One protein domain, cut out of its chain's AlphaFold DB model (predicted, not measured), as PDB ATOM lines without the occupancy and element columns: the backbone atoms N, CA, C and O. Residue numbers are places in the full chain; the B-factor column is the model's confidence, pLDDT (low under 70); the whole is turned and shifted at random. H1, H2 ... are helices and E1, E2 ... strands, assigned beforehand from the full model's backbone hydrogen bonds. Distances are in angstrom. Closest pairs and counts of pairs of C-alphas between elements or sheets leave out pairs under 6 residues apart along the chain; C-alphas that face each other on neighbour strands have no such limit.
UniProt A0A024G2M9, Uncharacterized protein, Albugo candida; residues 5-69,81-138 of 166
ATOM      1  N   VAL A   5     200.356 151.616 241.615       65.62
ATOM      2  CA  VAL A   5     201.172 150.493 241.181       65.62
ATOM      3  C   VAL A   5     202.553 150.996 240.818       65.62
ATOM      4  O   VAL A   5     202.732 152.120 240.331       65.62
ATOM      5  N   ALA A   6     203.546 150.157 241.082       67.06
ATOM      6  CA  ALA A   6     204.823 150.323 240.429       67.06
ATOM      7  C   ALA A   6     204.628 150.175 238.919       67.06
ATOM      8  O   ALA A   6     203.698 149.518 238.444       67.06
ATOM      9  N   VAL A   7     205.521 150.795 238.165       63.41
ATOM     10  CA  VAL A   7     205.646 150.493 236.748       63.41
ATOM     11  C   VAL A   7     206.300 149.118 236.649       63.41
ATOM     12  O   VAL A   7     207.482 148.995 236.946       63.41
ATOM     13  N   VAL A   8     205.515 148.098 236.308       64.38
ATOM     14  CA  VAL A   8     205.985 146.710 236.207       64.38
ATOM     15  C   VAL A   8     206.264 146.337 234.755       64.38
ATOM     16  O   VAL A   8     205.554 146.774 233.846       64.38
ATOM     17  N   ASP A   9     207.271 145.501 234.539       63.16
ATOM     18  CA  ASP A   9     207.594 144.913 233.239       63.16
ATOM     19  C   ASP A   9     207.917 143.412 233.380       63.16
ATOM     20  O   ASP A   9     207.564 142.769 234.373       63.16
ATOM     21  N   SER A  10     208.511 142.802 232.350       69.00
ATOM     22  CA  SER A  10     208.872 141.380 232.386       69.00
ATOM     23  C   SER A  10     209.920 141.039 233.448       69.00
ATOM     24  O   SER A  10     209.973 139.878 233.870       69.00
ATOM     25  N   GLU A  11     210.734 142.016 233.846       68.06
ATOM     26  CA  GLU A  11     211.813 141.896 234.826       68.06
ATOM     27  C   GLU A  11     211.307 142.259 236.234       68.06
ATOM     28  O   GLU A  11     211.481 141.457 237.152       68.06
ATOM     29  N   ASP A  12     210.555 143.355 236.389       68.88
ATOM     30  CA  ASP A  12     210.002 143.830 237.673       68.88
ATOM     31  C   ASP A  12     208.489 143.574 237.801       68.88
ATOM     32  O   ASP A  12     207.674 144.495 237.815       68.88
ATOM     33  N   LYS A  13     208.080 142.303 237.883       70.06
ATOM     34  CA  LYS A  13     206.651 141.914 237.874       70.06
ATOM     35  C   LYS A  13     205.853 142.404 239.083       70.06
ATOM     36  O   LYS A  13     204.674 142.706 238.949       70.06
ATOM     37  N   ASP A  14     206.467 142.442 240.260       72.56
ATOM     38  CA  ASP A  14     205.784 142.802 241.510       72.56
ATOM     39  C   ASP A  14     206.076 144.253 241.947       72.56
ATOM     40  O   ASP A  14     205.555 144.701 242.971       72.56
ATOM     41  N   GLY A  15     206.888 145.005 241.192       77.06
ATOM     42  CA  GLY A  15     207.290 146.369 241.550       77.06
ATOM     43  C   GLY A  15     208.378 146.449 242.623       77.06
ATOM     44  O   GLY A  15     208.581 147.512 243.219       77.06
ATOM     45  N   LEU A  16     209.033 145.326 242.920       84.00
ATOM     46  CA  LEU A  16     210.045 145.214 243.964       84.00
ATOM     47  C   LEU A  16     211.334 145.936 243.566       84.00
ATOM     48  O   LEU A  16     211.975 146.553 244.422       84.00
ATOM     49  N   ASP A  17     211.697 145.908 242.285       85.75
ATOM     50  CA  ASP A  17     212.885 146.617 241.807       85.75
ATOM     51  C   ASP A  17     212.628 148.124 241.801       85.75
ATOM     52  O   ASP A  17     213.485 148.911 242.211       85.75
ATOM     53  N   SER A  18     211.413 148.542 241.444       85.56
ATOM     54  CA  SER A  18     210.947 149.925 241.572       85.56
ATOM     55  C   SER A  18     210.994 150.438 243.013       85.56
ATOM     56  O   SER A  18     211.499 151.545 243.245       85.56
ATOM     57  N   ASP A  19     210.542 149.638 243.983       89.06
ATOM     58  CA  ASP A  19     210.636 149.962 245.413       89.06
ATOM     59  C   ASP A  19     212.093 150.014 245.892       89.06
ATOM     60  O   ASP A  19     212.523 150.981 246.531       89.06
ATOM     61  N   THR A  20     212.899 149.026 245.499       92.06
ATOM     62  CA  THR A  20     214.329 148.950 245.833       92.06
ATOM     63  C   THR A  20     215.088 150.158 245.284       92.06
ATOM     64  O   THR A  20     215.872 150.790 245.998       92.06
ATOM     65  N   MET A  21     214.808 150.556 244.040       91.00
ATOM     66  CA  MET A  21     215.352 151.771 243.444       91.00
ATOM     67  C   MET A  21     214.903 153.018 244.206       91.00
ATOM     68  O   MET A  21     215.737 153.874 244.505       91.00
ATOM     69  N   ALA A  22     213.610 153.144 244.527       92.12
ATOM     70  CA  ALA A  22     213.091 154.283 245.287       92.12
ATOM     71  C   ALA A  22     213.820 154.425 246.631       92.12
ATOM     72  O   ALA A  22     214.271 155.520 246.988       92.12
ATOM     73  N   LYS A  23     214.007 153.302 247.332       94.94
ATOM     74  CA  LYS A  23     214.764 153.229 248.578       94.94
ATOM     75  C   LYS A  23     216.222 153.643 248.393       94.94
ATOM     76  O   LYS A  23     216.711 154.456 249.173       94.94
ATOM     77  N   MET A  24     216.901 153.153 247.360       95.62
ATOM     78  CA  MET A  24     218.290 153.529 247.075       95.62
ATOM     79  C   MET A  24     218.437 155.045 246.860       95.62
ATOM     80  O   MET A  24     219.315 155.681 247.445       95.62
ATOM     81  N   TYR A  25     217.552 155.655 246.065       94.38
ATOM     82  CA  TYR A  25     217.550 157.106 245.853       94.38
ATOM     83  C   TYR A  25     217.270 157.887 247.142       94.38
ATOM     84  O   TYR A  25     217.858 158.951 247.349       94.38
ATOM     85  N   TYR A  26     216.379 157.380 247.997       95.25
ATOM     86  CA  TYR A  26     216.096 157.957 249.312       95.25
ATOM     87  C   TYR A  26     217.308 157.886 250.245       95.25
ATOM     88  O   TYR A  26     217.680 158.898 250.844       95.25
ATOM     89  N   ASP A  27     217.959 156.727 250.326       95.75
ATOM     90  CA  ASP A  27     219.127 156.516 251.181       95.75
ATOM     91  C   ASP A  27     220.286 157.439 250.771       95.75
ATOM     92  O   ASP A  27     220.914 158.048 251.639       95.75
ATOM     93  N   ASN A  28     220.501 157.652 249.468       93.00
ATOM     94  CA  ASN A  28     221.510 158.591 248.964       93.00
ATOM     95  C   ASN A  28     221.280 160.023 249.469       93.00
ATOM     96  O   ASN A  28     222.205 160.660 249.980       93.00
ATOM     97  N   VAL A  29     220.047 160.532 249.379       90.81
ATOM     98  CA  VAL A  29     219.719 161.866 249.915       90.81
ATOM     99  C   VAL A  29     219.860 161.895 251.427       90.81
ATOM    100  O   VAL A  29     220.406 162.857 251.965       90.81
ATOM    101  N   ASN A  30     219.446 160.835 252.119       90.81
ATOM    102  CA  ASN A  30     219.602 160.743 253.563       90.81
ATOM    103  C   ASN A  30     221.081 160.826 253.982       90.81
ATOM    104  O   ASN A  30     221.412 161.583 254.893       90.81
ATOM    105  N   THR A  31     221.983 160.138 253.278       91.44
ATOM    106  CA  THR A  31     223.432 160.232 253.509       91.44
ATOM    107  C   THR A  31     223.962 161.641 253.265       91.44
ATOM    108  O   THR A  31     224.769 162.135 254.053       91.44
ATOM    109  N   VAL A  32     223.510 162.323 252.208       89.62
ATOM    110  CA  VAL A  32     223.922 163.711 251.953       89.62
ATOM    111  C   VAL A  32     223.415 164.638 253.062       89.62
ATOM    112  O   VAL A  32     224.167 165.497 253.524       89.62
ATOM    113  N   LEU A  33     222.193 164.416 253.557       89.50
ATOM    114  CA  LEU A  33     221.611 165.183 254.657       89.50
ATOM    115  C   LEU A  33     222.407 165.061 255.969       89.50
ATOM    116  O   LEU A  33     222.409 166.017 256.738       89.50
ATOM    117  N   LEU A  34     223.147 163.969 256.203       87.44
ATOM    118  CA  LEU A  34     224.011 163.818 257.390       87.44
ATOM    119  C   LEU A  34     225.129 164.865 257.473       87.44
ATOM    120  O   LEU A  34     225.633 165.145 258.558       87.44
ATOM    121  N   ARG A  35     225.533 165.444 256.335       87.12
ATOM    122  CA  ARG A  35     226.537 166.521 256.305       87.12
ATOM    123  C   ARG A  35     225.966 167.862 256.760       87.12
ATOM    124  O   ARG A  35     226.727 168.772 257.075       87.12
ATOM    125  N   PHE A  36     224.643 167.989 256.800       82.88
ATOM    126  CA  PHE A  36     223.968 169.154 257.347       82.88
ATOM    127  C   PHE A  36     223.738 168.906 258.830       82.88
ATOM    128  O   PHE A  36     223.360 167.812 259.242       82.88
ATOM    129  N   GLY A  37     223.941 169.932 259.653       80.00
ATOM    130  CA  GLY A  37     223.611 169.865 261.072       80.00
ATOM    131  C   GLY A  37     222.097 169.769 261.276       80.00
ATOM    132  O   GLY A  37     221.463 170.774 261.576       80.00
ATOM    133  N   CYS A  38     221.517 168.573 261.129       79.75
ATOM    134  CA  CYS A  38     220.070 168.327 261.175       79.75
ATOM    135  C   CYS A  38     219.400 168.650 262.516       79.75
ATOM    136  O   CYS A  38     218.171 168.647 262.600       79.75
ATOM    137  N   SER A  39     220.193 168.952 263.545       78.88
ATOM    138  CA  SER A  39     219.739 169.523 264.816       78.88
ATOM    139  C   SER A  39     219.214 170.956 264.673       78.88
ATOM    140  O   SER A  39     218.495 171.434 265.548       78.88
ATOM    141  N   PHE A  40     219.551 171.645 263.579       73.25
ATOM    142  CA  PHE A  40     219.113 173.005 263.291       73.25
ATOM    143  C   PHE A  40     218.128 173.028 262.120       73.25
ATOM    144  O   PHE A  40     218.220 172.245 261.171       73.25
ATOM    145  N   LYS A  41     217.165 173.949 262.185       77.94
ATOM    146  CA  LYS A  41     216.279 174.251 261.057       77.94
ATOM    147  C   LYS A  41     217.012 175.157 260.070       77.94
ATOM    148  O   LYS A  41     217.723 176.069 260.485       77.94
ATOM    149  N   TYR A  42     216.804 174.936 258.780       74.25
ATOM    150  CA  TYR A  42     217.186 175.876 257.734       74.25
ATOM    151  C   TYR A  42     215.948 176.673 257.327       74.25
ATOM    152  O   TYR A  42     214.941 176.105 256.910       74.25
ATOM    153  N   SER A  43     216.015 178.002 257.441       70.69
ATOM    154  CA  SER A  43     214.874 178.886 257.171       70.69
ATOM    155  C   SER A  43     213.602 178.424 257.922       70.69
ATOM    156  O   SER A  43     213.551 178.529 259.147       70.69
ATOM    157  N   LEU A  44     212.611 177.861 257.217       79.88
ATOM    158  CA  LEU A  44     211.349 177.331 257.753       79.88
ATOM    159  C   LEU A  44     211.334 175.795 257.942       79.88
ATOM    160  O   LEU A  44     210.451 175.266 258.618       79.88
ATOM    161  N   HIS A  45     212.294 175.066 257.371       86.50
ATOM    162  CA  HIS A  45     212.265 173.604 257.234       86.50
ATOM    163  C   HIS A  45     213.409 172.914 257.989       86.50
ATOM    164  O   HIS A  45     214.394 173.531 258.385       86.50
ATOM    165  N   SER A  46     213.264 171.616 258.254       89.06
ATOM    166  CA  SER A  46     214.289 170.788 258.907       89.06
ATOM    167  C   SER A  46     214.682 169.623 258.010       89.06
ATOM    168  O   SER A  46     213.973 169.321 257.048       89.06
ATOM    169  N   CYS A  47     215.784 168.923 258.302       91.25
ATOM    170  CA  CYS A  47     216.149 167.733 257.519       91.25
ATOM    171  C   CYS A  47     214.992 166.728 257.427       91.25
ATOM    172  O   CYS A  47     214.844 166.068 256.406       91.25
ATOM    173  N   GLU A  48     214.147 166.665 258.458       90.62
ATOM    174  CA  GLU A  48     212.953 165.825 258.464       90.62
ATOM    175  C   GLU A  48     211.931 166.251 257.410       90.62
ATOM    176  O   GLU A  48     211.442 165.420 256.654       90.62
ATOM    177  N   SER A  49     211.667 167.555 257.282       90.19
ATOM    178  CA  SER A  49     210.787 168.070 256.229       90.19
ATOM    179  C   SER A  49     211.308 167.733 254.827       90.19
ATOM    180  O   SER A  49     210.510 167.361 253.969       90.19
ATOM    181  N   CYS A  50     212.623 167.829 254.594       91.81
ATOM    182  CA  CYS A  50     213.230 167.438 253.317       91.81
ATOM    183  C   CYS A  50     213.128 165.931 253.073       91.81
ATOM    184  O   CYS A  50     212.725 165.537 251.984       91.81
ATOM    185  N   ARG A  51     213.443 165.093 254.072       93.31
ATOM    186  CA  ARG A  51     213.326 163.629 253.964       93.31
ATOM    187  C   ARG A  51     211.921 163.219 253.563       93.31
ATOM    188  O   ARG A  51     211.757 162.482 252.595       93.31
ATOM    189  N   GLU A  52     210.921 163.751 254.254       91.75
ATOM    190  CA  GLU A  52     209.529 163.457 253.941       91.75
ATOM    191  C   GLU A  52     209.162 163.948 252.537       91.75
ATOM    192  O   GLU A  52     208.652 163.171 251.735       91.75
ATOM    193  N   ALA A  53     209.480 165.193 252.170       92.50
ATOM    194  CA  ALA A  53     209.196 165.692 250.821       92.50
ATOM    195  C   ALA A  53     209.862 164.845 249.726       92.50
ATOM    196  O   ALA A  53     209.206 164.462 248.758       92.50
ATOM    197  N   TYR A  54     211.142 164.511 249.904       94.06
ATOM    198  CA  TYR A  54     211.906 163.712 248.955       94.06
ATOM    199  C   TYR A  54     211.353 162.293 248.829       94.06
ATOM    200  O   TYR A  54     211.201 161.798 247.715       94.06
ATOM    201  N   LYS A  55     210.984 161.660 249.950       94.00
ATOM    202  CA  LYS A  55     210.316 160.352 249.972       94.00
ATOM    203  C   LYS A  55     209.037 160.374 249.136       94.00
ATOM    204  O   LYS A  55     208.849 159.518 248.280       94.00
ATOM    205  N   TYR A  56     208.183 161.376 249.334       91.50
ATOM    206  CA  TYR A  56     206.961 161.514 248.539       91.50
ATOM    207  C   TYR A  56     207.254 161.739 247.054       91.50
ATOM    208  O   TYR A  56     206.585 161.151 246.209       91.50
ATOM    209  N   TRP A  57     208.253 162.555 246.727       92.25
ATOM    210  CA  TRP A  57     208.644 162.805 245.344       92.25
ATOM    211  C   TRP A  57     209.169 161.549 244.650       92.25
ATOM    212  O   TRP A  57     208.625 161.176 243.609       92.25
ATOM    213  N   ILE A  58     210.133 160.837 245.241       92.50
ATOM    214  CA  ILE A  58     210.687 159.629 244.619       92.50
ATOM    215  C   ILE A  58     209.631 158.528 244.495       92.50
ATOM    216  O   ILE A  58     209.534 157.892 243.445       92.50
ATOM    217  N   CYS A  59     208.768 158.368 245.504       90.62
ATOM    218  CA  CYS A  59     207.646 157.442 245.419       90.62
ATOM    219  C   CYS A  59     206.649 157.865 244.333       90.62
ATOM    220  O   CYS A  59     206.170 157.013 243.608       90.62
ATOM    221  N   SER A  60     206.367 159.158 244.148       87.81
ATOM    222  CA  SER A  60     205.442 159.613 243.094       87.81
ATOM    223  C   SER A  60     205.995 159.453 241.672       87.81
ATOM    224  O   SER A  60     205.234 159.486 240.705       87.81
ATOM    225  N   ILE A  61     207.317 159.314 241.541       85.69
ATOM    226  CA  ILE A  61     207.991 159.028 240.271       85.69
ATOM    227  C   ILE A  61     208.011 157.518 240.010       85.69
ATOM    228  O   ILE A  61     207.728 157.094 238.892       85.69
ATOM    229  N   LYS A  62     208.348 156.717 241.031       85.62
ATOM    230  CA  LYS A  62     208.489 155.253 240.932       85.62
ATOM    231  C   LYS A  62     207.155 154.505 240.967       85.62
ATOM    232  O   LYS A  62     207.019 153.481 240.308       85.62
ATOM    233  N   PHE A  63     206.167 155.047 241.672       82.69
ATOM    234  CA  PHE A  63     204.822 154.499 241.794       82.69
ATOM    235  C   PHE A  63     203.824 155.471 241.191       82.69
ATOM    236  O   PHE A  63     203.636 156.593 241.672       82.69
ATOM    237  N   GLN A  64     203.173 155.029 240.126       74.12
ATOM    238  CA  GLN A  64     202.212 155.835 239.399       74.12
ATOM    239  C   GLN A  64     200.794 155.436 239.786       74.12
ATOM    240  O   GLN A  64     200.509 154.293 240.142       74.12
ATOM    241  N   LYS A  65     199.886 156.413 239.744       70.06
ATOM    242  CA  LYS A  65     198.461 156.124 239.882       70.06
ATOM    243  C   LYS A  65     198.011 155.334 238.656       70.06
ATOM    244  O   LYS A  65     198.377 155.708 237.540       70.06
ATOM    245  N   CYS A  66     197.203 154.298 238.853       63.00
ATOM    246  CA  CYS A  66     196.545 153.615 237.744       63.00
ATOM    247  C   CYS A  66     195.624 154.572 236.978       63.00
ATOM    248  O   CYS A  66     194.836 155.299 237.585       63.00
ATOM    249  N   GLY A  67     195.752 154.594 235.649       53.72
ATOM    250  CA  GLY A  67     194.957 155.441 234.762       53.72
ATOM    251  C   GLY A  67     193.699 154.754 234.236       53.72
ATOM    252  O   GLY A  67     193.697 153.554 233.979       53.72
ATOM    253  N   TYR A  68     192.636 155.537 234.027       43.22
ATOM    254  CA  TYR A  68     191.419 155.099 233.339       43.22
ATOM    255  C   TYR A  68     191.465 155.525 231.867       43.22
ATOM    256  O   TYR A  68     191.552 156.717 231.558       43.22
ATOM    257  N   ALA A  69     191.380 154.563 230.947       44.25
ATOM    258  CA  ALA A  69     191.220 154.842 229.526       44.25
ATOM    259  C   ALA A  69     189.759 155.228 229.239       44.25
ATOM    260  O   ALA A  69     188.905 154.376 229.012       44.25
ATOM    261  N   GLU A  81     210.840 155.641 224.399       43.03
ATOM    262  CA  GLU A  81     211.241 154.725 225.468       43.03
ATOM    263  C   GLU A  81     210.605 155.130 226.809       43.03
ATOM    264  O   GLU A  81     211.242 155.606 227.747       43.03
ATOM    265  N   TYR A  82     209.287 155.011 226.900       45.25
ATOM    266  CA  TYR A  82     208.543 155.330 228.104       45.25
ATOM    267  C   TYR A  82     208.017 154.010 228.697       45.25
ATOM    268  O   TYR A  82     207.158 153.360 228.114       45.25
ATOM    269  N   HIS A  83     208.464 153.653 229.907       43.91
ATOM    270  CA  HIS A  83     208.081 152.459 230.698       43.91
ATOM    271  C   HIS A  83     206.584 152.331 231.067       43.91
ATOM    272  O   HIS A  83     206.124 152.974 232.006       43.91
ATOM    273  N   HIS A  84     205.788 151.549 230.338       44.34
ATOM    274  CA  HIS A  84     204.327 151.446 230.504       44.34
ATOM    275  C   HIS A  84     203.908 151.085 231.939       44.34
ATOM    276  O   HIS A  84     204.305 150.050 232.449       44.34
ATOM    277  N   SER A  85     203.077 151.913 232.588       44.47
ATOM    278  CA  SER A  85     202.479 151.569 233.882       44.47
ATOM    279  C   SER A  85     201.390 150.524 233.648       44.47
ATOM    280  O   SER A  85     200.247 150.865 233.334       44.47
ATOM    281  N   ILE A  86     201.761 149.254 233.737       47.19
ATOM    282  CA  ILE A  86     200.817 148.141 233.742       47.19
ATOM    283  C   ILE A  86     200.284 148.045 235.171       47.19
ATOM    284  O   ILE A  86     201.060 147.871 236.105       47.19
ATOM    285  N   CYS A  87     198.974 148.169 235.380       49.50
ATOM    286  CA  CYS A  87     198.431 147.759 236.672       49.50
ATOM    287  C   CYS A  87     198.165 146.265 236.614       49.50
ATOM    288  O   CYS A  87     197.341 145.812 235.819       49.50
ATOM    289  N   MET A  88     198.882 145.505 237.440       41.81
ATOM    290  CA  MET A  88     198.626 144.080 237.579       41.81
ATOM    291  C   MET A  88     197.217 143.853 238.123       41.81
ATOM    292  O   MET A  88     196.834 144.383 239.169       41.81
ATOM    293  N   GLU A  89     196.450 143.019 237.424       41.78
ATOM    294  CA  GLU A  89     195.217 142.452 237.949       41.78
ATOM    295  C   GLU A  89     195.522 141.643 239.221       41.78
ATOM    296  O   GLU A  89     196.038 140.528 239.158       41.78
ATOM    297  N   ARG A  90     195.116 142.151 240.388       44.34
ATOM    298  CA  ARG A  90     194.669 141.293 241.493       44.34
ATOM    299  C   ARG A  90     193.386 141.844 242.089       44.34
ATOM    300  O   ARG A  90     193.395 142.544 243.093       44.34
ATOM    301  N   ASN A  91     192.261 141.443 241.502       42.28
ATOM    302  CA  ASN A  91     191.040 141.275 242.276       42.28
ATOM    303  C   ASN A  91     190.291 140.004 241.834       42.28
ATOM    304  O   ASN A  91     190.061 139.824 240.640       42.28
ATOM    305  N   PRO A  92     189.850 139.141 242.773       43.59
ATOM    306  CA  PRO A  92     189.016 137.963 242.496       43.59
ATOM    307  C   PRO A  92     187.564 138.321 242.120       43.59
ATOM    308  O   PRO A  92     186.736 137.443 241.899       43.59
ATOM    309  N   SER A  93     187.242 139.613 242.052       44.66
ATOM    310  CA  SER A  93     185.940 140.162 241.680       44.66
ATOM    311  C   SER A  93     186.146 141.066 240.471       44.66
ATOM    312  O   SER A  93     186.529 142.222 240.630       44.66
ATOM    313  N   GLY A  94     185.928 140.528 239.271       45.19
ATOM    314  CA  GLY A  94     186.230 141.170 237.991       45.19
ATOM    315  C   GLY A  94     185.489 142.481 237.719       45.19
ATOM    316  O   GLY A  94     184.548 142.506 236.925       45.19
ATOM    317  N   LYS A  95     185.953 143.586 238.311       39.69
ATOM    318  CA  LYS A  95     185.693 144.944 237.833       39.69
ATOM    319  C   LYS A  95     186.966 145.789 237.906       39.69
ATOM    320  O   LYS A  95     187.548 145.953 238.969       39.69
ATOM    321  N   GLU A  96     187.284 146.319 236.725       45.59
ATOM    322  CA  GLU A  96     188.222 147.397 236.381       45.59
ATOM    323  C   GLU A  96     189.683 146.988 236.136       45.59
ATOM    324  O   GLU A  96     190.542 146.956 237.010       45.59
ATOM    325  N   ARG A  97     189.917 146.667 234.856       43.28
ATOM    326  CA  ARG A  97     191.188 146.297 234.231       43.28
ATOM    327  C   ARG A  97     191.929 147.564 233.814       43.28
ATOM    328  O   ARG A  97     191.366 148.378 233.082       43.28
ATOM    329  N   CYS A  98     193.189 147.702 234.203       46.25
ATOM    330  CA  CYS A  98     194.072 148.673 233.565       46.25
ATOM    331  C   CYS A  98     194.576 148.053 232.266       46.25
ATOM    332  O   CYS A  98     195.128 146.956 232.267       46.25
ATOM    333  N   GLN A  99     194.280 148.704 231.146       41.12
ATOM    334  CA  GLN A  99     194.481 148.125 229.826       41.12
ATOM    335  C   GLN A  99     195.892 148.430 229.319       41.12
ATOM    336  O   GLN A  99     196.312 149.587 229.280       41.12
ATOM    337  N   GLU A 100     196.617 147.384 228.925       39.06
ATOM    338  CA  GLU A 100     197.916 147.500 228.266       39.06
ATOM    339  C   GLU A 100     197.794 148.296 226.954       39.06
ATOM    340  O   GLU A 100     196.843 148.123 226.188       39.06
ATOM    341  N   GLY A 101     198.779 149.159 226.680       39.78
ATOM    342  CA  GLY A 101     198.963 149.766 225.356       39.78
ATOM    343  C   GLY A 101     198.376 151.165 225.127       39.78
ATOM    344  O   GLY A 101     198.179 151.540 223.974       39.78
ATOM    345  N   ILE A 102     198.111 151.964 226.169       40.69
ATOM    346  CA  ILE A 102     197.721 153.378 226.002       40.69
ATOM    347  C   ILE A 102     198.597 154.288 226.879       40.69
ATOM    348  O   ILE A 102     198.907 153.954 228.019       40.69
ATOM    349  N   ASN A 103     198.958 155.462 226.344       47.00
ATOM    350  CA  ASN A 103     199.771 156.560 226.908       47.00
ATOM    351  C   ASN A 103     199.276 157.175 228.249       47.00
ATOM    352  O   ASN A 103     199.578 158.327 228.563       47.00
ATOM    353  N   ALA A 104     198.484 156.460 229.045       51.47
ATOM    354  CA  ALA A 104     197.757 156.980 230.199       51.47
ATOM    355  C   ALA A 104     198.545 156.837 231.513       51.47
ATOM    356  O   ALA A 104     198.081 156.215 232.466       51.47
ATOM    357  N   ARG A 105     199.740 157.436 231.581       61.41
ATOM    358  CA  ARG A 105     200.435 157.624 232.864       61.41
ATOM    359  C   ARG A 105     199.943 158.879 233.546       61.41
ATOM    360  O   ARG A 105     199.995 159.970 232.973       61.41
ATOM    361  N   HIS A 106     199.552 158.745 234.805       72.12
ATOM    362  CA  HIS A 106     199.400 159.903 235.668       72.12
ATOM    363  C   HIS A 106     200.785 160.505 235.935       72.12
ATOM    364  O   HIS A 106     201.555 160.000 236.750       72.12
ATOM    365  N   ARG A 107     201.099 161.593 235.225       81.31
ATOM    366  CA  ARG A 107     202.327 162.377 235.415       81.31
ATOM    367  C   ARG A 107     202.407 162.878 236.848       81.31
ATOM    368  O   ARG A 107     201.383 163.276 237.401       81.31
ATOM    369  N   THR A 108     203.594 162.911 237.438       86.81
ATOM    370  CA  THR A 108     203.798 163.451 238.785       86.81
ATOM    371  C   THR A 108     203.324 164.901 238.844       86.81
ATOM    372  O   THR A 108     203.554 165.688 237.927       86.81
ATOM    373  N   CYS A 109     202.635 165.284 239.912       88.88
ATOM    374  CA  CYS A 109     202.252 166.681 240.075       88.88
ATOM    375  C   CYS A 109     203.492 167.569 240.180       88.88
ATOM    376  O   CYS A 109     204.375 167.294 240.993       88.88
ATOM    377  N   LEU A 110     203.527 168.672 239.427       89.50
ATOM    378  CA  LEU A 110     204.614 169.649 239.519       89.50
ATOM    379  C   LEU A 110     204.787 170.151 240.962       89.50
ATOM    380  O   LEU A 110     205.904 170.230 241.462       89.50
ATOM    381  N   SER A 111     203.675 170.328 241.679       89.56
ATOM    382  CA  SER A 111     203.675 170.740 243.084       89.56
ATOM    383  C   SER A 111     204.377 169.761 244.038       89.56
ATOM    384  O   SER A 111     204.772 170.157 245.129       89.56
ATOM    385  N   ILE A 112     204.525 168.480 243.672       91.62
ATOM    386  CA  ILE A 112     205.310 167.511 244.457       91.62
ATOM    387  C   ILE A 112     206.808 167.780 244.276       91.62
ATOM    388  O   ILE A 112     207.556 167.722 245.247       91.62
ATOM    389  N   CYS A 113     207.240 168.117 243.058       92.19
ATOM    390  CA  CYS A 113     208.615 168.535 242.798       92.19
ATOM    391  C   CYS A 113     208.938 169.846 243.532       92.19
ATOM    392  O   CYS A 113     209.940 169.940 244.241       92.19
ATOM    393  N   GLU A 114     208.056 170.841 243.422       91.12
ATOM    394  CA  GLU A 114     208.227 172.144 244.074       91.12
ATOM    395  C   GLU A 114     208.298 172.024 245.608       91.12
ATOM    396  O   GLU A 114     209.064 172.748 246.250       91.12
ATOM    397  N   ASP A 115     207.560 171.077 246.210       90.50
ATOM    398  CA  ASP A 115     207.626 170.806 247.655       90.50
ATOM    399  C   ASP A 115     209.036 170.359 248.077       90.50
ATOM    400  O   ASP A 115     209.520 170.808 249.117       90.50
ATOM    401  N   VAL A 116     209.732 169.556 247.259       92.06
ATOM    402  CA  VAL A 116     211.130 169.151 247.511       92.06
ATOM    403  C   VAL A 116     212.076 170.340 247.403       92.06
ATOM    404  O   VAL A 116     212.865 170.561 248.318       92.06
ATOM    405  N   VAL A 117     211.984 171.131 246.328       92.00
ATOM    406  CA  VAL A 117     212.854 172.306 246.117       92.00
ATOM    407  C   VAL A 117     212.753 173.283 247.285       92.00
ATOM    408  O   VAL A 117     213.762 173.796 247.760       92.00
ATOM    409  N   ARG A 118     211.539 173.510 247.791       88.31
ATOM    410  CA  ARG A 118     211.302 174.403 248.929       88.31
ATOM    411  C   ARG A 118     211.796 173.818 250.249       88.31
ATOM    412  O   ARG A 118     212.304 174.552 251.098       88.31
ATOM    413  N   LYS A 119     211.588 172.516 250.455       90.44
ATOM    414  CA  LYS A 119     211.884 171.860 251.728       90.44
ATOM    415  C   LYS A 119     213.298 171.368 251.850       90.44
ATOM    416  O   LYS A 119     213.632 171.031 252.964       90.44
ATOM    417  N   CYS A 120     214.103 171.292 250.802       91.19
ATOM    418  CA  CYS A 120     215.453 170.746 250.879       91.19
ATOM    419  C   CYS A 120     216.541 171.833 250.812       91.19
ATOM    420  O   CYS A 120     216.308 172.907 250.259       91.19
ATOM    421  N   PRO A 121     217.748 171.587 251.364       89.62
ATOM    422  CA  PRO A 121     218.861 172.527 251.250       89.62
ATOM    423  C   PRO A 121     219.209 172.841 249.788       89.62
ATOM    424  O   PRO A 121     219.351 171.928 248.977       89.62
ATOM    425  N   TYR A 122     219.429 174.122 249.473       85.75
ATOM    426  CA  TYR A 122     219.684 174.600 248.103       85.75
ATOM    427  C   TYR A 122     220.860 173.898 247.402       85.75
ATOM    428  O   TYR A 122     220.853 173.736 246.189       85.75
ATOM    429  N   VAL A 123     221.863 173.447 248.160       85.00
ATOM    430  CA  VAL A 123     223.047 172.754 247.629       85.00
ATOM    431  C   VAL A 123     222.726 171.369 247.052       85.00
ATOM    432  O   VAL A 123     223.515 170.845 246.272       85.00
ATOM    433  N   LEU A 124     221.565 170.786 247.383       86.62
ATOM    434  CA  LEU A 124     221.071 169.584 246.700       86.62
ATOM    435  C   LEU A 124     220.633 169.874 245.257       86.62
ATOM    436  O   LEU A 124     220.496 168.939 244.478       86.62
ATOM    437  N   ASN A 125     220.451 171.151 244.899       88.38
ATOM    438  CA  ASN A 125     220.208 171.628 243.539       88.38
ATOM    439  C   ASN A 125     219.078 170.873 242.810       88.38
ATOM    440  O   ASN A 125     219.202 170.515 241.641       88.38
ATOM    441  N   PHE A 126     217.968 170.622 243.512       88.50
ATOM    442  CA  PHE A 126     216.759 170.090 242.889       88.50
ATOM    443  C   PHE A 126     216.209 171.084 241.869       88.50
ATOM    444  O   PHE A 126     216.066 172.269 242.165       88.50
ATOM    445  N   GLN A 127     215.873 170.590 240.679       88.75
ATOM    446  CA  GLN A 127     215.325 171.399 239.595       88.75
ATOM    447  C   GLN A 127     213.973 170.841 239.167       88.75
ATOM    448  O   GLN A 127     213.856 169.670 238.807       88.75
ATOM    449  N   CYS A 128     212.960 171.701 239.203       90.12
ATOM    450  CA  CYS A 128     211.634 171.410 238.678       90.12
ATOM    451  C   CYS A 128     211.435 172.159 237.362       90.12
ATOM    452  O   CYS A 128     211.911 173.291 237.234       90.12
ATOM    453  N   PRO A 129     210.748 171.561 236.377       89.06
ATOM    454  CA  PRO A 129     210.439 172.261 235.142       89.06
ATOM    455  C   PRO A 129     209.463 173.413 235.413       89.06
ATOM    456  O   PRO A 129     208.611 173.325 236.290       89.06
ATOM    457  N   SER A 130     209.561 174.487 234.632       83.06
ATOM    458  CA  SER A 130     208.631 175.623 234.707       83.06
ATOM    459  C   SER A 130     207.330 175.398 233.929       83.06
ATOM    460  O   SER A 130     206.394 176.187 234.037       83.06
ATOM    461  N   THR A 131     207.266 174.333 233.130       78.94
ATOM    462  CA  THR A 131     206.132 173.986 232.271       78.94
ATOM    463  C   THR A 131     205.782 172.511 232.414       78.94
ATOM    464  O   THR A 131     206.570 171.717 232.931       78.94
ATOM    465  N   GLU A 132     204.607 172.119 231.917       76.88
ATOM    466  CA  GLU A 132     204.265 170.701 231.817       76.88
ATOM    467  C   GLU A 132     205.287 169.951 230.958       76.88
ATOM    468  O   GLU A 132     205.760 170.450 229.935       76.88
ATOM    469  N   THR A 133     205.612 168.732 231.378       80.88
ATOM    470  CA  THR A 133     206.496 167.822 230.650       80.88
ATOM    471  C   THR A 133     205.824 166.463 230.514       80.88
ATOM    472  O   THR A 133     204.696 166.254 230.964       80.88
ATOM    473  N   ILE A 134     206.514 165.509 229.900       74.06
ATOM    474  CA  ILE A 134     206.085 164.109 229.883       74.06
ATOM    475  C   ILE A 134     206.130 163.462 231.284       74.06
ATOM    476  O   ILE A 134     205.435 162.475 231.520       74.06
ATOM    477  N   PHE A 135     206.897 164.026 232.228       79.19
ATOM    478  CA  PHE A 135     207.052 163.519 233.600       79.19
ATOM    479  C   PHE A 135     206.194 164.283 234.616       79.19
ATOM    480  O   PHE A 135     205.687 163.679 235.562       79.19
ATOM    481  N   PHE A 136     206.006 165.592 234.413       84.44
ATOM    482  CA  PHE A 136     205.322 166.485 235.349       84.44
ATOM    483  C   PHE A 136     204.078 167.137 234.734       84.44
ATOM    484  O   PHE A 136     204.097 167.560 233.580       84.44
ATOM    485  N   SER A 137     203.001 167.265 235.512       84.94
ATOM    486  CA  SER A 137     201.800 168.028 235.128       84.94
ATOM    487  C   SER A 137     201.423 169.059 236.187       84.94
ATOM    488  O   SER A 137     201.535 168.809 237.391       84.94
ATOM    489  N   CYS A 138     200.946 170.215 235.728       82.94
ATOM    490  CA  CYS A 138     200.446 171.295 236.578       82.94
ATOM    491  C   CYS A 138     198.983 171.067 237.000       82.94
ATOM    492  O   CYS A 138     198.495 171.715 237.927       82.94
TER     493      CYS A 138
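What this domain is: This is residues 5 to 69 and 81 to 138 of the 166 residues of an uncharacterized protein of Albugo candida (UniProt A0A024G2M9). The domain has little regular structure: three helices lie side by side in a row, H2 in the middle, neighbours running opposite ways, and residues 90 to 95 of a long loop stick out. The printed part has 123 residues with H1, H2, strand E1 and H3 in that order, mostly helix, 47 residues in named elements. It is only just loose, close to compact (radius of gyration of the C-alphas 16.8 A), spanning 52 by 30 by 28 A.

How they stand to each other: H1, residues 16 to 33, and H2, residues 47 to 62, touch as a helical hairpin at a shallow tilt of 26 degrees; their closest C-alphas, Ala 22 and Ile 58, are 5.9 A apart. E1, residues 63 to 65, pairs with no named strand; residues 5 to 6 pair antiparallel with 63 to 64. H3, residues 110 to 119, touches H2 at a shallow tilt of 24 degrees, opposite ways; their closest C-alphas, Cys 50 and Lys 119, are 4.9 A apart. H1 and H3 are apart. In H1, H2 and H3 every O i to N i+4 pair is within hydrogen-bond range.

Where its parts are: H1 begins at C-alpha 16 (210.045, 145.214, 243.964) and is 25.4 A long; H2 is 22.1 A, E1 6.8 A. H3, 14.4 A, ends at C-alpha 119 (211.884, 171.860, 251.728).

The domain as a whole: The C-alphas farthest apart, Gly 37 and Gly 94, are 52.5 A apart. Residues 70 to 80 are not printed, a gap of 20.4 A between C-alphas 69 and 81. The link H1 to H2 is long. Model pLDDT is under 70 at residues 5 to 12, 66 to 69 and 81 to 105.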